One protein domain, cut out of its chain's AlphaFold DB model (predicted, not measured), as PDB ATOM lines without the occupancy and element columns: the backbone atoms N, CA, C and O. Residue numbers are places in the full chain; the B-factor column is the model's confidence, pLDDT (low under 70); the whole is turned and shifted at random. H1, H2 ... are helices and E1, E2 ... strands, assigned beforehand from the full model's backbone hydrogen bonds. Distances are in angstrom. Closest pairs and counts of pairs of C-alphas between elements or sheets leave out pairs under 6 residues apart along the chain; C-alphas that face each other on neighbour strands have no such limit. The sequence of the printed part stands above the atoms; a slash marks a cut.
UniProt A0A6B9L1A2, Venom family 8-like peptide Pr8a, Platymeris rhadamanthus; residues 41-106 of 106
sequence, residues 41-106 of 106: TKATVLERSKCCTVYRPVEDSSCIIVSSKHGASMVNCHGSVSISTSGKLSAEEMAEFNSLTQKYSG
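AT A GLANCE: This is residues 41 to 106 of the 106 residues of the protein "Venom family 8-like peptide Pr8a" of Platymeris rhadamanthus (UniProt A0A6B9L1A2). One twisted sheet of five short strands, linked one after another as hairpins, has the single helix H1 packed lengthwise on one face; no named helix covers the other face. The 66 printed residues include E1, E2, E3, E4, E5 and then H1, and the sheet keeps that strand order, antiparallel throughout: a meander, each strand the antiparallel neighbour of the one before. The class is mixed, helices and strands, in two layers, a helix on one face of a sheet. The whole is compact, with a radius of gyration of the C-alphas of 11.0 A and spans of 31 by 23 by 19 A.

HOW THE PARTS SIT: Start at edge strand E1, residues 44 to 48, which forms a hairpin with E2, residues 52 to 56; N 44 and O 56 are within hydrogen-bond range at 2.9 A. E2 forms the next hairpin with E3, residues 64 to 68, where N 53 and O 67 are 2.8 A apart. E3 and E4, residues 73 to 77, form a hairpin with N 64 and O 76 at 2.8 A. E4 and edge strand E5, residues 80 to 84, form the last, with N 75 and O 82 at 2.8 A. Then find H1, residues 91 to 105, on the sheet at a height of 8.1 A, along the strands at 1 degrees to E3 on the local plane. It lies over E3 and only just over E4, where 3 of its C-alphas fall. The closest C-alphas of H1 and E3 are those of Phe 97 and Ser 68, 6.6 A apart. In H1 every O i to N i+4 pair is within hydrogen-bond range.

IN THESE COORDINATES: Find C-alpha 44 at (111.290, 112.408, 130.690), where E1 begins its 11.2 A. E2 measures 13.7 A, E3 13.5 A, E4 13.1 A and E5 13.5 A. H1 runs 20.3 A from C-alpha 91 to C-alpha 105 at (96.559, 122.000, 130.810).

THE WHOLE: The C-alphas farthest apart, Glu 59 and Ala 91, are 31.9 A apart. The printed part has no cut and no long link, and residue 106 has a pLDDT under 70.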
ATOM      1  N   THR A  41     112.367 111.193 122.366       89.00
ATOM      2  CA  THR A  41     113.186 110.040 122.786       89.00
ATOM      3  C   THR A  41     114.081 110.360 123.981       89.00
ATOM      4  O   THR A  41     114.454 109.457 124.730       89.00
ATOM      5  N   LYS A  42     114.396 111.644 124.182       91.38
ATOM      6  CA  LYS A  42     115.188 112.147 125.313       91.38
ATOM      7  C   LYS A  42     114.322 112.723 126.428       91.38
ATOM      8  O   LYS A  42     114.827 112.974 127.519       91.38
ATOM      9  N   ALA A  43     113.037 112.940 126.160       93.19
ATOM     10  CA  ALA A  43     112.101 113.496 127.121       93.19
ATOM     11  C   ALA A  43     111.888 112.563 128.324       93.19
ATOM     12  O   ALA A  43     111.873 111.335 128.215       93.19
ATOM     13  N   THR A  44     111.662 113.161 129.492       96.75
ATOM     14  CA  THR A  44     111.290 112.408 130.690       96.75
ATOM     15  C   THR A  44     109.826 112.006 130.595       96.75
ATOM     16  O   THR A  44     108.956 112.853 130.417       96.75
ATOM     17  N   VAL A  45     109.540 110.718 130.755       97.00
ATOM     18  CA  VAL A  45     108.164 110.217 130.819       97.00
ATOM     19  C   VAL A  45     107.613 110.451 132.221       97.00
ATOM     20  O   VAL A  45     108.171 109.949 133.194       97.00
ATOM     21  N   LEU A  46     106.517 111.201 132.319       96.50
ATOM     22  CA  LEU A  46     105.843 111.488 133.588       96.50
ATOM     23  C   LEU A  46     104.724 110.489 133.876       96.50
ATOM     24  O   LEU A  46     104.555 110.057 135.011       96.50
ATOM     25  N   GLU A  47     103.967 110.122 132.844       96.75
ATOM     26  CA  GLU A  47     102.836 109.209 132.958       96.75
ATOM     27  C   GLU A  47     102.664 108.430 131.656       96.75
ATOM     28  O   GLU A  47     102.827 108.970 130.560       96.75
ATOM     29  N   ARG A  48     102.339 107.144 131.772       95.38
ATOM     30  CA  ARG A  48     101.945 106.299 130.645       95.38
ATOM     31  C   ARG A  48     100.593 105.706 130.939       95.38
ATOM     32  O   ARG A  48     100.365 105.163 132.015       95.38
ATOM     33  N   SER A  49      99.746 105.776 129.938       92.44
ATOM     34  CA  SER A  49      98.408 105.242 129.981       92.44
ATOM     35  C   SER A  49      98.240 104.255 128.816       92.44
ATOM     36  O   SER A  49      99.208 103.935 128.111       92.44
ATOM     37  N   LYS A  50      97.045 103.695 128.621       91.50
ATOM     38  CA  LYS A  50      96.832 102.657 127.606       91.50
ATOM     39  C   LYS A  50      97.079 103.206 126.205       91.50
ATOM     40  O   LYS A  50      97.735 102.529 125.404       91.50
ATOM     41  N   CYS A  51      96.594 104.408 125.912       91.44
ATOM     42  CA  CYS A  51      96.701 105.003 124.583       91.44
ATOM     43  C   CYS A  51      97.473 106.325 124.539       91.44
ATOM     44  O   CYS A  51      97.713 106.823 123.441       91.44
ATOM     45  N   CYS A  52      97.912 106.863 125.679       93.62
ATOM     46  CA  CYS A  52      98.640 108.127 125.739       93.62
ATOM     47  C   CYS A  52      99.941 108.023 126.545       93.62
ATOM     48  O   CYS A  52     100.166 107.111 127.345       93.62
ATOM     49  N   THR A  53     100.841 108.973 126.326       95.56
ATOM     50  CA  THR A  53     102.038 109.173 127.144       95.56
ATOM     51  C   THR A  53     102.244 110.657 127.387       95.56
ATOM     52  O   THR A  53     102.077 111.472 126.480       95.56
ATOM     53  N   VAL A  54     102.600 110.991 128.623       96.81
ATOM     54  CA  VAL A  54     102.894 112.347 129.068       96.81
ATOM     55  C   VAL A  54     104.398 112.500 129.225       96.81
ATOM     56  O   VAL A  54     105.049 111.713 129.921       96.81
ATOM     57  N   TYR A  55     104.938 113.530 128.594       96.25
ATOM     58  CA  TYR A  55     106.355 113.826 128.524       96.25
ATOM     59  C   TYR A  55     106.654 115.203 129.109       96.25
ATOM     60  O   TYR A  55     105.870 116.144 128.970       96.25
ATOM     61  N   ARG A  56     107.840 115.321 129.697       95.12
ATOM     62  CA  ARG A  56     108.528 116.584 129.948       95.12
ATOM     63  C   ARG A  56     109.748 116.651 129.026       95.12
ATOM     64  O   ARG A  56     110.663 115.839 129.210       95.12
ATOM     65  N   PRO A  57     109.760 117.546 128.027       93.69
ATOM     66  CA  PRO A  57     110.872 117.651 127.095       93.69
ATOM     67  C   PRO A  57     112.135 118.171 127.794       93.69
ATOM     68  O   PRO A  57     112.065 118.842 128.825       93.69
ATOM     69  N   VAL A  58     113.304 117.835 127.244       91.44
ATOM     70  CA  VAL A  58     114.603 118.302 127.772       91.44
ATOM     71  C   VAL A  58     114.917 119.722 127.317       91.44
ATOM     72  O   VAL A  58     115.686 120.429 127.961       91.44
ATOM     73  N   GLU A  59     114.315 120.131 126.203       89.06
ATOM     74  CA  GLU A  59     114.434 121.454 125.608       89.06
ATOM     75  C   GLU A  59     113.798 122.526 126.494       89.06
ATOM     76  O   GLU A  59     114.313 123.640 126.547       89.06
ATOM     77  N   ASP A  60     112.721 122.172 127.203       88.75
ATOM     78  CA  ASP A  60     112.072 123.028 128.188       88.75
ATOM     79  C   ASP A  60     111.366 122.199 129.276       88.75
ATOM     80  O   ASP A  60     110.299 121.618 129.072       88.75
ATOM     81  N   SER A  61     111.942 122.183 130.479       88.31
ATOM     82  CA  SER A  61     111.395 121.432 131.614       88.31
ATOM     83  C   SER A  61     110.077 121.982 132.176       88.31
ATOM     84  O   SER A  61     109.423 121.294 132.963       88.31
ATOM     85  N   SER A  62     109.706 123.216 131.821       87.69
ATOM     86  CA  SER A  62     108.422 123.813 132.203       87.69
ATOM     87  C   SER A  62     107.273 123.366 131.298       87.69
ATOM     88  O   SER A  62     106.111 123.515 131.669       87.69
ATOM     89  N   CYS A  63     107.595 122.771 130.148       91.81
ATOM     90  CA  CYS A  63     106.610 122.261 129.218       91.81
ATOM     91  C   CYS A  63     106.119 120.862 129.595       91.81
ATOM     92  O   CYS A  63     106.855 120.023 130.125       91.81
ATOM     93  N   ILE A  64     104.870 120.587 129.237       95.19
ATOM     94  CA  ILE A  64     104.254 119.266 129.300       95.19
ATOM     95  C   ILE A  64     103.692 118.925 127.929       95.19
ATOM     96  O   ILE A  64     103.036 119.747 127.295       95.19
ATOM     97  N   ILE A  65     103.935 117.697 127.483       94.25
ATOM     98  CA  ILE A  65     103.415 117.176 126.223       94.25
ATOM     99  C   ILE A  65     102.604 115.922 126.514       94.25
ATOM    100  O   ILE A  65     103.139 114.948 127.034       94.25
ATOM    101  N   VAL A  66     101.331 115.912 126.139       94.56
ATOM    102  CA  VAL A  66     100.509 114.698 126.084       94.56
ATOM    103  C   VAL A  66     100.494 114.232 124.638       94.56
ATOM    104  O   VAL A  66     100.181 115.016 123.751       94.56
ATOM    105  N   SER A  67     100.818 112.970 124.376       92.44
ATOM    106  CA  SER A  67     100.793 112.391 123.029       92.44
ATOM    107  C   SER A  67      99.993 111.096 123.027       92.44
ATOM    108  O   SER A  67     100.229 110.217 123.858       92.44
ATOM    109  N   SER A  68      99.041 110.989 122.102       91.81
ATOM    110  CA  SER A  68      98.270 109.777 121.845       91.81
ATOM    111  C   SER A  68      98.965 108.910 120.795       91.81
ATOM    112  O   SER A  68      99.662 109.410 119.908       91.81
ATOM    113  N   LYS A  69      98.742 107.596 120.861       87.94
ATOM    114  CA  LYS A  69      99.285 106.632 119.892       87.94
ATOM    115  C   LYS A  69      98.865 106.930 118.455       87.94
ATOM    116  O   LYS A  69      99.618 106.617 117.538       87.94
ATOM    117  N   HIS A  70      97.689 107.527 118.261       88.00
ATOM    118  CA  HIS A  70      97.149 107.825 116.936       88.00
ATOM    119  C   HIS A  70      97.321 109.286 116.507       88.00
ATOM    120  O   HIS A  70      96.665 109.713 115.563       88.00
ATOM    121  N   GLY A  71      98.227 110.042 117.135       82.94
ATOM    122  CA  GLY A  71      98.683 111.336 116.616       82.94
ATOM    123  C   GLY A  71      97.935 112.558 117.146       82.94
ATOM    124  O   GLY A  71      98.162 113.664 116.644       82.94
ATOM    125  N   ALA A  72      97.082 112.410 118.168       89.31
ATOM    126  CA  ALA A  72      96.698 113.582 118.946       89.31
ATOM    127  C   ALA A  72      97.836 113.998 119.872       89.31
ATOM    128  O   ALA A  72      98.602 113.173 120.375       89.31
ATOM    129  N   SER A  73      97.941 115.296 120.105       90.88
ATOM    130  CA  SER A  73      98.901 115.847 121.044       90.88
ATOM    131  C   SER A  73      98.372 117.111 121.691       90.88
ATOM    132  O   SER A  73      97.639 117.883 121.074       90.88
ATOM    133  N   MET A  74      98.736 117.303 122.946       92.94
ATOM    134  CA  MET A  74      98.605 118.567 123.645       92.94
ATOM    135  C   MET A  74      99.994 118.991 124.097       92.94
ATOM    136  O   MET A  74     100.793 118.155 124.516       92.94
ATOM    137  N   VAL A  75     100.270 120.283 124.009       92.25
ATOM    138  CA  VAL A  75     101.499 120.901 124.484       92.25
ATOM    139  C   VAL A  75     101.115 122.087 125.357       92.25
ATOM    140  O   VAL A  75     100.442 123.002 124.884       92.25
ATOM    141  N   ASN A  76     101.531 122.068 126.619       92.19
ATOM    142  CA  ASN A  76     101.369 123.169 127.560       92.19
ATOM    143  C   ASN A  76     102.746 123.717 127.921       92.19
ATOM    144  O   ASN A  76     103.561 122.988 128.486       92.19
ATOM    145  N   CYS A  77     102.995 124.983 127.607       89.00
ATOM    146  CA  CYS A  77     104.239 125.682 127.904       89.00
ATOM    147  C   CYS A  77     103.920 127.096 128.374       89.00
ATOM    148  O   CYS A  77     103.237 127.833 127.664       89.00
ATOM    149  N   HIS A  78     104.428 127.498 129.541       83.12
ATOM    150  CA  HIS A  78     104.310 128.876 130.048       83.12
ATOM    151  C   HIS A  78     102.872 129.432 130.042       83.12
ATOM    152  O   HIS A  78     102.651 130.613 129.782       83.12
ATOM    153  N   GLY A  79     101.873 128.576 130.294       76.56
ATOM    154  CA  GLY A  79     100.451 128.948 130.288       76.56
ATOM    155  C   GLY A  79      99.804 129.024 128.899       76.56
ATOM    156  O   GLY A  79      98.621 129.342 128.794       76.56
ATOM    157  N   SER A  80     100.546 128.715 127.836       82.56
ATOM    158  CA  SER A  80     100.016 128.534 126.485       82.56
ATOM    159  C   SER A  80      99.744 127.057 126.228       82.56
ATOM    160  O   SER A  80     100.650 126.229 126.321       82.56
ATOM    161  N   VAL A  81      98.501 126.734 125.866       87.00
ATOM    162  CA  VAL A  81      98.072 125.367 125.550       87.00
ATOM    163  C   VAL A  81      97.772 125.260 124.057       87.00
ATOM    164  O   VAL A  81      96.949 125.998 123.520       87.00
ATOM    165  N   SER A  82      98.425 124.314 123.386       87.69
ATOM    166  CA  SER A  82      98.177 123.944 121.992       87.69
ATOM    167  C   SER A  82      97.666 122.511 121.937       87.69
ATOM    168  O   SER A  82      98.258 121.624 122.548       87.69
ATOM    169  N   ILE A  83      96.565 122.271 121.222       88.25
ATOM    170  CA  ILE A  83      95.964 120.942 121.073       88.25
ATOM    171  C   ILE A  83      95.817 120.638 119.585       88.25
ATOM    172  O   ILE A  83      95.257 121.427 118.828       88.25
ATOM    173  N   SER A  84      96.289 119.463 119.181       86.19
ATOM    174  CA  SER A  84      96.123 118.908 117.845       86.19
ATOM    175  C   SER A  84      95.472 117.537 117.946       86.19
ATOM    176  O   SER A  84      95.986 116.646 118.615       86.19
ATOM    177  N   THR A  85      94.354 117.344 117.254       83.56
ATOM    178  CA  THR A  85      93.621 116.069 117.171       83.56
ATOM    179  C   THR A  85      93.649 115.514 115.748       83.56
ATOM    180  O   THR A  85      92.662 114.990 115.244       83.56
ATOM    181  N   SER A  86      94.802 115.622 115.082       71.88
ATOM    182  CA  SER A  86      94.978 115.205 113.680       71.88
ATOM    183  C   SER A  86      94.784 113.697 113.413       71.88
ATOM    184  O   SER A  86      94.722 113.270 112.262       71.88
ATOM    185  N   GLY A  87      94.670 112.893 114.473       70.81
ATOM    186  CA  GLY A  87      94.487 111.446 114.444       70.81
ATOM    187  C   GLY A  87      93.042 110.960 114.357       70.81
ATOM    188  O   GLY A  87      92.113 111.619 114.815       70.81
ATOM    189  N   LYS A  88      92.847 109.729 113.865       81.12
ATOM    190  CA  LYS A  88      91.589 108.986 114.063       81.12
ATOM    191  C   LYS A  88      91.628 108.287 115.419       81.12
ATOM    192  O   LYS A  88      92.028 107.130 115.504       81.12
ATOM    193  N   LEU A  89      91.227 108.999 116.464       86.38
ATOM    194  CA  LEU A  89      91.161 108.434 117.809       86.38
ATOM    195  C   LEU A  89      89.891 107.603 117.990       86.38
ATOM    196  O   LEU A  89      88.811 107.987 117.533       86.38
ATOM    197  N   SER A  90      90.008 106.481 118.699       91.06
ATOM    198  CA  SER A  90      88.827 105.783 119.212       91.06
ATOM    199  C   SER A  90      88.160 106.612 120.316       91.06
ATOM    200  O   SER A  90      88.777 107.506 120.895       91.06
ATOM    201  N   ALA A  91      86.901 106.313 120.651       91.75
ATOM    202  CA  ALA A  91      86.219 106.999 121.751       91.75
ATOM    203  C   ALA A  91      86.947 106.811 123.097       91.75
ATOM    204  O   ALA A  91      87.039 107.754 123.880       91.75
ATOM    205  N   GLU A  92      87.498 105.615 123.338       92.19
ATOM    206  CA  GLU A  92      88.286 105.307 124.538       92.19
ATOM    207  C   GLU A  92      89.558 106.163 124.593       92.19
ATOM    208  O   GLU A  92      89.835 106.808 125.602       92.19
ATOM    209  N   GLU A  93      90.302 106.227 123.489       92.62
ATOM    210  CA  GLU A  93      91.534 107.011 123.421       92.62
ATOM    211  C   GLU A  93      91.264 108.513 123.506       92.62
ATOM    212  O   GLU A  93      92.005 109.223 124.176       92.62
ATOM    213  N   MET A  94      90.201 109.006 122.868       93.56
ATOM    214  CA  MET A  94      89.807 110.409 122.965       93.56
ATOM    215  C   MET A  94      89.446 110.782 124.408       93.56
ATOM    216  O   MET A  94      89.843 111.843 124.884       93.56
ATOM    217  N   ALA A  95      88.721 109.919 125.124       94.44
ATOM    218  CA  ALA A  95      88.383 110.151 126.526       94.44
ATOM    219  C   ALA A  95      89.639 110.199 127.409       94.44
ATOM    220  O   ALA A  95      89.785 111.097 128.239       94.44
ATOM    221  N   GLU A  96      90.569 109.271 127.193       94.88
ATOM    222  CA  GLU A  96      91.845 109.216 127.904       94.88
ATOM    223  C   GLU A  96      92.727 110.437 127.596       94.88
ATOM    224  O   GLU A  96      93.240 111.086 128.510       94.88
ATOM    225  N   PHE A  97      92.835 110.809 126.319       94.75
ATOM    226  CA  PHE A  97      93.556 111.992 125.865       94.75
ATOM    227  C   PHE A  97      92.972 113.276 126.463       94.75
ATOM    228  O   PHE A  97      93.723 114.116 126.958       94.75
ATOM    229  N   ASN A  98      91.644 113.417 126.480       94.56
ATOM    230  CA  ASN A  98      90.966 114.569 127.075       94.56
ATOM    231  C   ASN A  98      91.170 114.628 128.593       94.56
ATOM    232  O   ASN A  98      91.397 115.709 129.128       94.56
ATOM    233  N   SER A  99      91.133 113.483 129.280       95.69
ATOM    234  CA  SER A  99      91.373 113.414 130.726       95.69
ATOM    235  C   SER A  99      92.793 113.859 131.084       95.69
ATOM    236  O   SER A  99      92.972 114.710 131.956       95.69
ATOM    237  N   LEU A 100      93.804 113.354 130.370       96.06
ATOM    238  CA  LEU A 100      95.191 113.781 130.564       96.06
ATOM    239  C   LEU A 100      95.394 115.239 130.153       96.06
ATOM    240  O   LEU A 100      96.097 115.974 130.840       96.06
ATOM    241  N   THR A 101      94.749 115.678 129.075       93.75
ATOM    242  CA  THR A 101      94.798 117.077 128.648       93.75
ATOM    243  C   THR A 101      94.263 117.997 129.736       93.75
ATOM    244  O   THR A 101      94.969 118.921 130.110       93.75
ATOM    245  N   GLN A 102      93.097 117.704 130.320       94.19
ATOM    246  CA  GLN A 102      92.549 118.480 131.441       94.19
ATOM    247  C   GLN A 102      93.460 118.461 132.672       94.19
ATOM    248  O   GLN A 102      93.639 119.481 133.327       94.19
ATOM    249  N   LYS A 103      94.063 117.310 132.989       95.06
ATOM    250  CA  LYS A 103      94.982 117.180 134.128       95.06
ATOM    251  C   LYS A 103      96.240 118.041 133.974       95.06
ATOM    252  O   LYS A 103      96.773 118.516 134.973       95.06
ATOM    253  N   TYR A 104      96.738 118.198 132.748       93.25
ATOM    254  CA  TYR A 104      98.033 118.822 132.464       93.25
ATOM    255  C   TYR A 104      97.949 120.180 131.750       93.25
ATOM    256  O   TYR A 104      98.985 120.815 131.551       93.25
ATOM    257  N   SER A 105      96.759 120.658 131.378       85.88
ATOM    258  CA  SER A 105      96.559 122.000 130.810       85.88
ATOM    259  C   SER A 105      96.621 123.117 131.854       85.88
ATOM    260  O   SER A 105      96.896 124.257 131.486       85.88
ATOM    261  N   GLY A 106      96.435 122.782 133.137       68.38
ATOM    262  CA  GLY A 106      96.230 123.761 134.208       68.38
ATOM    263  C   GLY A 106      94.761 124.111 134.371       68.38
ATOM    264  O   GLY A 106      94.086 124.300 133.334       68.38
TER     265      GLY A 106